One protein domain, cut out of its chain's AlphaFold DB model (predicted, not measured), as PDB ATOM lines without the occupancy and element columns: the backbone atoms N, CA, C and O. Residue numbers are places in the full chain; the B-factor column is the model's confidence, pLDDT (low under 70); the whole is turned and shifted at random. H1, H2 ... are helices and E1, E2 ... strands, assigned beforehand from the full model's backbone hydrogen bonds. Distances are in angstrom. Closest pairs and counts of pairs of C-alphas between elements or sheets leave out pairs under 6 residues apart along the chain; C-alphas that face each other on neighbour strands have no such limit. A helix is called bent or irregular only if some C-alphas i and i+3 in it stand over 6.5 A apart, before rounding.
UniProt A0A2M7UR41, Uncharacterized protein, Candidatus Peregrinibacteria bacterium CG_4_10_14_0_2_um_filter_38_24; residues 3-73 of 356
ATOM      1  N   LEU A   3     298.330 366.071 379.186       36.44
ATOM      2  CA  LEU A   3     297.549 365.049 378.466       36.44
ATOM      3  C   LEU A   3     298.226 363.672 378.361       36.44
ATOM      4  O   LEU A   3     297.529 362.664 378.395       36.44
ATOM      5  N   ILE A   4     299.562 363.601 378.299       43.28
ATOM      6  CA  ILE A   4     300.273 362.310 378.253       43.28
ATOM      7  C   ILE A   4     300.089 361.545 379.578       43.28
ATOM      8  O   ILE A   4     299.984 360.320 379.579       43.28
ATOM      9  N   ARG A   5     299.982 362.267 380.706       36.47
ATOM     10  CA  ARG A   5     299.841 361.696 382.057       36.47
ATOM     11  C   ARG A   5     298.431 361.189 382.392       36.47
ATOM     12  O   ARG A   5     298.262 360.576 383.436       36.47
ATOM     13  N   HIS A   6     297.421 361.447 381.557       37.31
ATOM     14  CA  HIS A   6     296.059 360.925 381.761       37.31
ATOM     15  C   HIS A   6     295.797 359.577 381.071       37.31
ATOM     16  O   HIS A   6     294.736 358.991 381.254       37.31
ATOM     17  N   PHE A   7     296.783 359.035 380.356       42.09
ATOM     18  CA  PHE A   7     296.778 357.650 379.885       42.09
ATOM     19  C   PHE A   7     297.452 356.731 380.918       42.09
ATOM     20  O   PHE A   7     298.476 356.115 380.635       42.09
ATOM     21  N   VAL A   8     296.898 356.672 382.136       35.72
ATOM     22  CA  VAL A   8     297.284 355.736 383.209       35.72
ATOM     23  C   VAL A   8     296.013 355.329 383.961       35.72
ATOM     24  O   VAL A   8     295.298 356.187 384.465       35.72
ATOM     25  N   LEU A   9     295.716 354.025 384.012       35.47
ATOM     26  CA  LEU A   9     294.447 353.477 384.523       35.47
ATOM     27  C   LEU A   9     294.648 352.341 385.548       35.47
ATOM     28  O   LEU A   9     293.976 351.318 385.469       35.47
ATOM     29  N   HIS A  10     295.593 352.507 386.480       33.50
ATOM     30  CA  HIS A  10     295.622 351.850 387.801       33.50
ATOM     31  C   HIS A  10     296.451 352.694 388.775       33.50
ATOM     32  O   HIS A  10     297.468 353.275 388.385       33.50
ATOM     33  N   ALA A  11     296.060 352.702 390.050       35.22
ATOM     34  CA  ALA A  11     296.921 353.158 391.134       35.22
ATOM     35  C   ALA A  11     298.044 352.123 391.354       35.22
ATOM     36  O   ALA A  11     297.766 350.974 391.684       35.22
ATOM     37  N   GLY A  12     299.302 352.510 391.118       37.16
ATOM     38  CA  GLY A  12     300.466 351.623 391.281       37.16
ATOM     39  C   GLY A  12     301.703 352.062 390.489       37.16
ATOM     40  O   GLY A  12     302.820 351.991 391.006       37.16
ATOM     41  N   CYS A  13     301.514 352.602 389.278       40.56
ATOM     42  CA  CYS A  13     302.593 353.285 388.555       40.56
ATOM     43  C   CYS A  13     302.815 354.680 389.156       40.56
ATOM     44  O   CYS A  13     301.861 355.374 389.516       40.56
ATOM     45  N   SER A  14     304.072 355.105 389.248       44.19
ATOM     46  CA  SER A  14     304.423 356.457 389.692       44.19
ATOM     47  C   SER A  14     303.959 357.533 388.694       44.19
ATOM     48  O   SER A  14     303.645 357.254 387.536       44.19
ATOM     49  N   ALA A  15     304.001 358.809 389.090       50.75
ATOM     50  CA  ALA A  15     303.594 359.946 388.249       50.75
ATOM     51  C   ALA A  15     304.506 360.231 387.021       50.75
ATOM     52  O   ALA A  15     304.416 361.301 386.410       50.75
ATOM     53  N   LYS A  16     305.399 359.294 386.665       56.66
ATOM     54  CA  LYS A  16     306.367 359.369 385.557       56.66
ATOM     55  C   LYS A  16     306.250 358.171 384.599       56.66
ATOM     56  O   LYS A  16     307.250 357.736 384.034       56.66
ATOM     57  N   CYS A  17     305.042 357.637 384.437       54.94
ATOM     58  CA  CYS A  17     304.695 356.640 383.423       54.94
ATOM     59  C   CYS A  17     303.875 357.294 382.287       54.94
ATOM     60  O   CYS A  17     303.142 358.258 382.536       54.94
ATOM     61  N   ALA A  18     303.981 356.787 381.053       58.22
ATOM     62  CA  ALA A  18     303.290 357.338 379.880       58.22
ATOM     63  C   ALA A  18     302.743 356.265 378.926       58.22
ATOM     64  O   ALA A  18     303.307 355.180 378.801       58.22
ATOM     65  N   LEU A  19     301.664 356.627 378.216       56.06
ATOM     66  CA  LEU A  19     300.965 355.800 377.219       56.06
ATOM     67  C   LEU A  19     300.588 354.402 377.756       56.06
ATOM     68  O   LEU A  19     300.999 353.375 377.223       56.06
ATOM     69  N   GLU A  20     299.790 354.404 378.831       56.59
ATOM     70  CA  GLU A  20     299.165 353.256 379.506       56.59
ATOM     71  C   GLU A  20     300.097 352.066 379.789       56.59
ATOM     72  O   GLU A  20     300.008 350.983 379.214       56.59
ATOM     73  N   THR A  21     300.944 352.250 380.797       57.09
ATOM     74  CA  THR A  21     301.559 351.155 381.553       57.09
ATOM     75  C   THR A  21     300.545 350.514 382.516       57.09
ATOM     76  O   THR A  21     299.870 351.238 383.253       57.09
ATOM     77  N   ARG A  22     300.472 349.177 382.577       58.09
ATOM     78  CA  ARG A  22     299.644 348.407 383.536       58.09
ATOM     79  C   ARG A  22     300.460 347.291 384.193       58.09
ATOM     80  O   ARG A  22     301.338 346.728 383.549       58.09
ATOM     81  N   GLY A  23     300.162 346.959 385.451       60.59
ATOM     82  CA  GLY A  23     300.863 345.891 386.182       60.59
ATOM     83  C   GLY A  23     302.343 346.187 386.460       60.59
ATOM     84  O   GLY A  23     303.163 345.280 386.436       60.59
ATOM     85  N   LEU A  24     302.708 347.462 386.652       65.62
ATOM     86  CA  LEU A  24     304.065 347.882 387.015       65.62
ATOM     87  C   LEU A  24     304.030 348.698 388.308       65.62
ATOM     88  O   LEU A  24     303.740 349.895 388.286       65.62
ATOM     89  N   TYR A  25     304.350 348.046 389.420       63.47
ATOM     90  CA  TYR A  25     304.388 348.660 390.742       63.47
ATOM     91  C   TYR A  25     305.773 349.269 391.006       63.47
ATOM     92  O   TYR A  25     306.798 348.732 390.584       63.47
ATOM     93  N   HIS A  26     305.802 350.435 391.659       68.06
ATOM     94  CA  HIS A  26     307.014 351.166 392.079       68.06
ATOM     95  C   HIS A  26     308.026 351.566 390.978       68.06
ATOM     96  O   HIS A  26     309.143 351.972 391.298       68.06
ATOM     97  N   LYS A  27     307.661 351.524 389.688       71.56
ATOM     98  CA  LYS A  27     308.547 351.928 388.574       71.56
ATOM     99  C   LYS A  27     308.298 353.371 388.113       71.56
ATOM    100  O   LYS A  27     307.178 353.883 388.183       71.56
ATOM    101  N   GLU A  28     309.354 354.026 387.627       79.38
ATOM    102  CA  GLU A  28     309.337 355.337 386.948       79.38
ATOM    103  C   GLU A  28     309.814 355.184 385.490       79.38
ATOM    104  O   GLU A  28     310.395 354.162 385.136       79.38
ATOM    105  N   TYR A  29     309.614 356.202 384.644       81.56
ATOM    106  CA  TYR A  29     310.134 356.281 383.264       81.56
ATOM    107  C   TYR A  29     309.754 355.074 382.392       81.56
ATOM    108  O   TYR A  29     310.568 354.535 381.642       81.56
ATOM    109  N   CYS A  30     308.505 354.623 382.517       80.06
ATOM    110  CA  CYS A  30     307.984 353.469 381.788       80.06
ATOM    111  C   CYS A  30     307.078 353.888 380.620       80.06
ATOM    112  O   CYS A  30     306.236 354.780 380.763       80.06
ATOM    113  N   LEU A  31     307.240 353.208 379.481       80.44
ATOM    114  CA  LEU A  31     306.545 353.466 378.217       80.44
ATOM    115  C   LEU A  31     306.106 352.131 377.588       80.44
ATOM    116  O   LEU A  31     306.957 351.292 377.298       80.44
ATOM    117  N   PHE A  32     304.799 351.909 377.394       77.25
ATOM    118  CA  PHE A  32     304.240 350.620 376.927       77.25
ATOM    119  C   PHE A  32     304.834 349.397 377.669       77.25
ATOM    120  O   PHE A  32     305.324 348.443 377.063       77.25
ATOM    121  N   ASN A  33     304.855 349.466 379.004       77.88
ATOM    122  CA  ASN A  33     305.500 348.523 379.932       77.88
ATOM    123  C   ASN A  33     307.026 348.305 379.796       77.88
ATOM    124  O   ASN A  33     307.586 347.485 380.525       77.88
ATOM    125  N   LYS A  34     307.735 349.049 378.940       83.31
ATOM    126  CA  LYS A  34     309.205 349.029 378.879       83.31
ATOM    127  C   LYS A  34     309.799 350.048 379.848       83.31
ATOM    128  O   LYS A  34     309.391 351.208 379.843       83.31
ATOM    129  N   GLN A  35     310.785 349.619 380.633       85.56
ATOM    130  CA  GLN A  35     311.623 350.500 381.449       85.56
ATOM    131  C   GLN A  35     312.591 351.273 380.543       85.56
ATOM    132  O   GLN A  35     313.297 350.658 379.744       85.56
ATOM    133  N   LEU A  36     312.645 352.598 380.688       86.06
ATOM    134  CA  LEU A  36     313.621 353.468 380.025       86.06
ATOM    135  C   LEU A  36     314.552 354.124 381.053       86.06
ATOM    136  O   LEU A  36     314.275 354.106 382.259       86.06
ATOM    137  N   SER A  37     315.638 354.743 380.582       90.44
ATOM    138  CA  SER A  37     316.332 355.766 381.369       90.44
ATOM    139  C   SER A  37     315.473 357.034 381.477       90.44
ATOM    140  O   SER A  37     314.586 357.279 380.653       90.44
ATOM    141  N   ARG A  38     315.758 357.874 382.480       87.75
ATOM    142  CA  ARG A  38     315.092 359.174 382.637       87.75
ATOM    143  C   ARG A  38     315.215 360.037 381.377       87.75
ATOM    144  O   ARG A  38     314.217 360.580 380.924       87.75
ATOM    145  N   GLU A  39     316.415 360.114 380.811       91.81
ATOM    146  CA  GLU A  39     316.722 360.880 379.600       91.81
ATOM    147  C   GLU A  39     315.957 360.352 378.377       91.81
ATOM    148  O   GLU A  39     315.296 361.118 377.686       91.81
ATOM    149  N   GLN A  40     315.964 359.033 378.149       89.25
ATOM    150  CA  GLN A  40     315.215 358.402 377.053       89.25
ATOM    151  C   GLN A  40     313.712 358.701 377.137       89.25
ATOM    152  O   GLN A  40     313.069 358.964 376.122       89.25
ATOM    153  N   TYR A  41     313.156 358.678 378.350       85.56
ATOM    154  CA  TYR A  41     311.760 359.015 378.597       85.56
ATOM    155  C   TYR A  41     311.489 360.516 378.409       85.56
ATOM    156  O   TYR A  41     310.538 360.876 377.721       85.56
ATOM    157  N   GLU A  42     312.309 361.403 378.980       86.94
ATOM    158  CA  GLU A  42     312.132 362.857 378.849       86.94
ATOM    159  C   GLU A  42     312.272 363.316 377.385       86.94
ATOM    160  O   GLU A  42     311.439 364.096 376.923       86.94
ATOM    161  N   ASN A  43     313.213 362.754 376.618       90.31
ATOM    162  CA  ASN A  43     313.359 363.016 375.182       90.31
ATOM    163  C   ASN A  43     312.125 362.549 374.394       90.31
ATOM    164  O   ASN A  43     311.511 363.358 373.697       90.31
ATOM    165  N   PHE A  44     311.671 361.300 374.582       87.69
ATOM    166  CA  PHE A  44     310.448 360.797 373.937       87.69
ATOM    167  C   PHE A  44     309.226 361.682 374.237       87.69
ATOM    168  O   PHE A  44     308.450 362.000 373.342       87.69
ATOM    169  N   ILE A  45     309.061 362.119 375.489       82.56
ATOM    170  CA  ILE A  45     307.941 362.971 375.925       82.56
ATOM    171  C   ILE A  45     307.980 364.371 375.294       82.56
ATOM    172  O   ILE A  45     306.919 364.967 375.090       82.56
ATOM    173  N   ASN A  46     309.170 364.893 374.992       85.94
ATOM    174  CA  ASN A  46     309.353 366.194 374.348       85.94
ATOM    175  C   ASN A  46     309.191 366.118 372.817       85.94
ATOM    176  O   ASN A  46     308.692 367.066 372.213       85.94
ATOM    177  N   GLU A  47     309.573 364.999 372.197       88.94
ATOM    178  CA  GLU A  47     309.488 364.778 370.746       88.94
ATOM    179  C   GLU A  47     308.119 364.245 370.277       88.94
ATOM    180  O   GLU A  47     307.755 364.410 369.108       88.94
ATOM    181  N   PHE A  48     307.333 363.611 371.157       87.06
ATOM    182  CA  PHE A  48     306.072 362.966 370.781       87.06
ATOM    183  C   PHE A  48     304.989 363.969 370.345       87.06
ATOM    184  O   PHE A  48     304.254 364.545 371.152       87.06
ATOM    185  N   LYS A  49     304.833 364.116 369.027       90.06
ATOM    186  CA  LYS A  49     303.711 364.829 368.402       90.06
ATOM    187  C   LYS A  49     302.424 364.004 368.435       90.06
ATOM    188  O   LYS A  49     302.416 362.845 368.023       90.06
ATOM    189  N   PHE A  50     301.311 364.633 368.802       89.19
ATOM    190  CA  PHE A  50     299.969 364.037 368.783       89.19
ATOM    191  C   PHE A  50     299.299 364.125 367.393       89.19
ATOM    192  O   PHE A  50     298.176 364.614 367.255       89.19
ATOM    193  N   THR A  51     299.989 363.643 366.356       94.56
ATOM    194  CA  THR A  51     299.407 363.488 365.012       94.56
ATOM    195  C   THR A  51     298.327 362.400 364.997       94.56
ATOM    196  O   THR A  51     298.310 361.537 365.883       94.56
ATOM    197  N   TYR A  52     297.435 362.394 364.000       92.31
ATOM    198  CA  TYR A  52     296.380 361.373 363.911       92.31
ATOM    199  C   TYR A  52     296.974 359.959 363.852       92.31
ATOM    200  O   TYR A  52     296.564 359.086 364.623       92.31
ATOM    201  N   THR A  53     298.011 359.761 363.029       94.12
ATOM    202  CA  THR A  53     298.767 358.500 362.972       94.12
ATOM    203  C   THR A  53     299.348 358.128 364.336       94.12
ATOM    204  O   THR A  53     299.067 357.041 364.828       94.12
ATOM    205  N   ASN A  54     300.076 359.029 365.009       90.31
ATOM    206  CA  ASN A  54     300.720 358.715 366.292       90.31
ATOM    207  C   ASN A  54     299.704 358.372 367.397       90.31
ATOM    208  O   ASN A  54     299.966 357.500 368.230       90.31
ATOM    209  N   ILE A  55     298.535 359.024 367.402       88.00
ATOM    210  CA  ILE A  55     297.425 358.703 368.314       88.00
ATOM    211  C   ILE A  55     296.862 357.308 368.005       88.00
ATOM    212  O   ILE A  55     296.658 356.518 368.929       88.00
ATOM    213  N   LYS A  56     296.617 356.993 366.726       89.31
ATOM    214  CA  LYS A  56     296.092 355.692 366.284       89.31
ATOM    215  C   LYS A  56     297.056 354.553 366.635       89.31
ATOM    216  O   LYS A  56     296.675 353.644 367.369       89.31
ATOM    217  N   ASP A  57     298.311 354.669 366.217       90.25
ATOM    218  CA  ASP A  57     299.409 353.760 366.545       90.25
ATOM    219  C   ASP A  57     299.506 353.467 368.049       90.25
ATOM    220  O   ASP A  57     299.718 352.328 368.466       90.25
ATOM    221  N   SER A  58     299.360 354.506 368.878       84.94
ATOM    222  CA  SER A  58     299.438 354.379 370.336       84.94
ATOM    223  C   SER A  58     298.221 353.659 370.920       84.94
ATOM    224  O   SER A  58     298.387 352.857 371.839       84.94
ATOM    225  N   LYS A  59     297.011 353.871 370.372       83.69
ATOM    226  CA  LYS A  59     295.816 353.082 370.732       83.69
ATOM    227  C   LYS A  59     295.980 351.601 370.375       83.69
ATOM    228  O   LYS A  59     295.527 350.752 371.136       83.69
ATOM    229  N   GLU A  60     296.595 351.294 369.235       88.00
ATOM    230  CA  GLU A  60     296.765 349.919 368.743       88.00
ATOM    231  C   GLU A  60     297.829 349.160 369.558       88.00
ATOM    232  O   GLU A  60     297.537 348.093 370.101       88.00
ATOM    233  N   LYS A  61     299.001 349.770 369.789       84.69
ATOM    234  CA  LYS A  61     300.057 349.245 370.687       84.69
ATOM    235  C   LYS A  61     299.544 349.015 372.117       84.69
ATOM    236  O   LYS A  61     299.918 348.039 372.766       84.69
ATOM    237  N   LEU A  62     298.651 349.882 372.593       80.12
ATOM    238  CA  LEU A  62     297.958 349.719 373.869       80.12
ATOM    239  C   LEU A  62     296.955 348.555 373.858       80.12
ATOM    240  O   LEU A  62     296.923 347.769 374.806       80.12
ATOM    241  N   ALA A  63     296.132 348.427 372.814       82.81
ATOM    242  CA  ALA A  63     295.180 347.324 372.702       82.81
ATOM    243  C   ALA A  63     295.902 345.968 372.755       82.81
ATOM    244  O   ALA A  63     295.488 345.089 373.503       82.81
ATOM    245  N   GLU A  64     297.043 345.838 372.068       87.75
ATOM    246  CA  GLU A  64     297.924 344.674 372.196       87.75
ATOM    247  C   GLU A  64     298.454 344.450 373.620       87.75
ATOM    248  O   GLU A  64     298.515 343.308 374.078       87.75
ATOM    249  N   LEU A  65     298.884 345.507 374.317       84.00
ATOM    250  CA  LEU A  65     299.443 345.399 375.667       84.00
ATOM    251  C   LEU A  65     298.388 344.923 376.677       84.00
ATOM    252  O   LEU A  65     298.687 344.082 377.524       84.00
ATOM    253  N   ARG A  66     297.135 345.378 376.541       81.12
ATOM    254  CA  ARG A  66     295.995 344.941 377.371       81.12
ATOM    255  C   ARG A  66     295.663 343.446 377.233       81.12
ATOM    256  O   ARG A  66     295.034 342.904 378.138       81.12
ATOM    257  N   LEU A  67     296.104 342.781 376.158       86.56
ATOM    258  CA  LEU A  67     295.999 341.321 375.994       86.56
ATOM    259  C   LEU A  67     297.161 340.545 376.640       86.56
ATOM    260  O   LEU A  67     297.060 339.337 376.812       86.56
ATOM    261  N   LYS A  68     298.277 341.217 376.954       87.06
ATOM    262  CA  LYS A  68     299.533 340.601 377.430       87.06
ATOM    263  C   LYS A  68     299.750 340.777 378.940       87.06
ATOM    264  O   LYS A  68     300.541 340.048 379.527       87.06
ATOM    265  N   VAL A  69     299.068 341.743 379.556       83.69
ATOM    266  CA  VAL A  69     299.065 341.989 381.006       83.69
ATOM    267  C   VAL A  69     297.842 341.293 381.626       83.69
ATOM    268  O   VAL A  69     296.758 341.401 381.047       83.69
ATOM    269  N   PRO A  70     297.976 340.588 382.766       86.81
ATOM    270  CA  PRO A  70     296.836 340.003 383.462       86.81
ATOM    271  C   PRO A  70     295.950 341.068 384.117       86.81
ATOM    272  O   PRO A  70     296.428 342.123 384.531       86.81
ATOM    273  N   HIS A  71     294.671 340.745 384.278       86.00
ATOM    274  CA  HIS A  71     293.696 341.517 385.052       86.00
ATOM    275  C   HIS A  71     293.209 340.675 386.245       86.00
ATOM    276  O   HIS A  71     293.137 339.442 386.138       86.00
ATOM    277  N   LYS A  72     292.882 341.322 387.377       83.75
ATOM    278  CA  LYS A  72     292.187 340.678 388.509       83.75
ATOM    279  C   LYS A  72     290.806 340.213 388.028       83.75
ATOM    280  O   LYS A  72     290.219 340.843 387.147       83.75
ATOM    281  N   ASN A  73     290.296 339.105 388.564       77.94
ATOM    282  CA  ASN A  73     289.012 338.565 388.120       77.94
ATOM    283  C   ASN A  73     287.824 339.468 388.510       77.94
ATOM    284  O   ASN A  73     287.020 339.781 387.636       77.94
TER     285      ASN A  73
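What this domain is: This is residues 3 to 73 of the 356 residues of an uncharacterized protein of Candidatus Peregrinibacteria bacterium CG_4_10_14_0_2_um_filter_38_24 (UniProt A0A2M7UR41). The printed part has a core of wound loops, residues 7 to 37, with the shorter helix H2 at one end of these loops and the long helix H3 passing by one side of them, apart from H2 and with its residues 52 to 57 standing free. The tiny helix H1 leads into the loops, and after H3 the short strand E1 continues towards the far end of the longest axis, away from H2. The printed part has 71 residues with three named helices and one named strand, in the order H1, H2, H3, E1; fewer than half of its residues are in named elements, and by those it is mostly helix. It is compact, with a radius of gyration of the C-alphas of 12.0 A and spans of 36 by 25 by 18 A.

Where its parts are: Find C-alpha 3 at (297.549, 365.049, 378.466), where H1 begins; it covers residues 3 to 6. Read on through residues 7 to 37, 31 residues with no named element, until you reach Arg 38, where H2 begins. H2 covers residues 38 to 47 and is 14.3 A long from first to last C-alpha. H3 is the longest helix, residues 52 to 66: look for C-alpha 52 at (296.380, 361.373, 363.911), and from there it runs 21.2 A to C-alpha 66 at (295.995, 344.941, 377.371). E1 covers residues 70 to 72, 6.9 A from first to last C-alpha, and ends with C-alpha 72 at (292.187, 340.678, 388.509).

How they stand to each other: Begin with H1, which touches no helix; it is apart from H2, but only just, the closest C-alphas being 8.0 A apart. H1 is also apart from H3 and from E1. Within the long unnamed stretch, look at residues 30 to 31: they pair in parallel with residues 17 to 18 and antiparallel with residues 34 to 35. Further on, H2 is apart from H3 and from E1. H3 and E1 meet only through their link. E1 pairs with no named strand. In the backbones of H2 and H3, every O i to N i+4 pair is within hydrogen-bond range; H1, with 4 residues, is too short for such a pair, but its one O i to N i+3 pair is within range. No helix is bent.

The domain as a whole: The two C-alphas farthest apart are those of Glu 47 and Asn 73, at 37.5 A. The printed part has no cut. The link from H1 to H2 is long, and those from H2 to H3 and from H3 to E1 are tight. Residues 51 to 57, of which 52 to 57 belong to H3, stand free. The mean pLDDT of the printed part is 73.1; look at residues 3 to 26 for the 24 residues under 70, while H2 has a mean of 88.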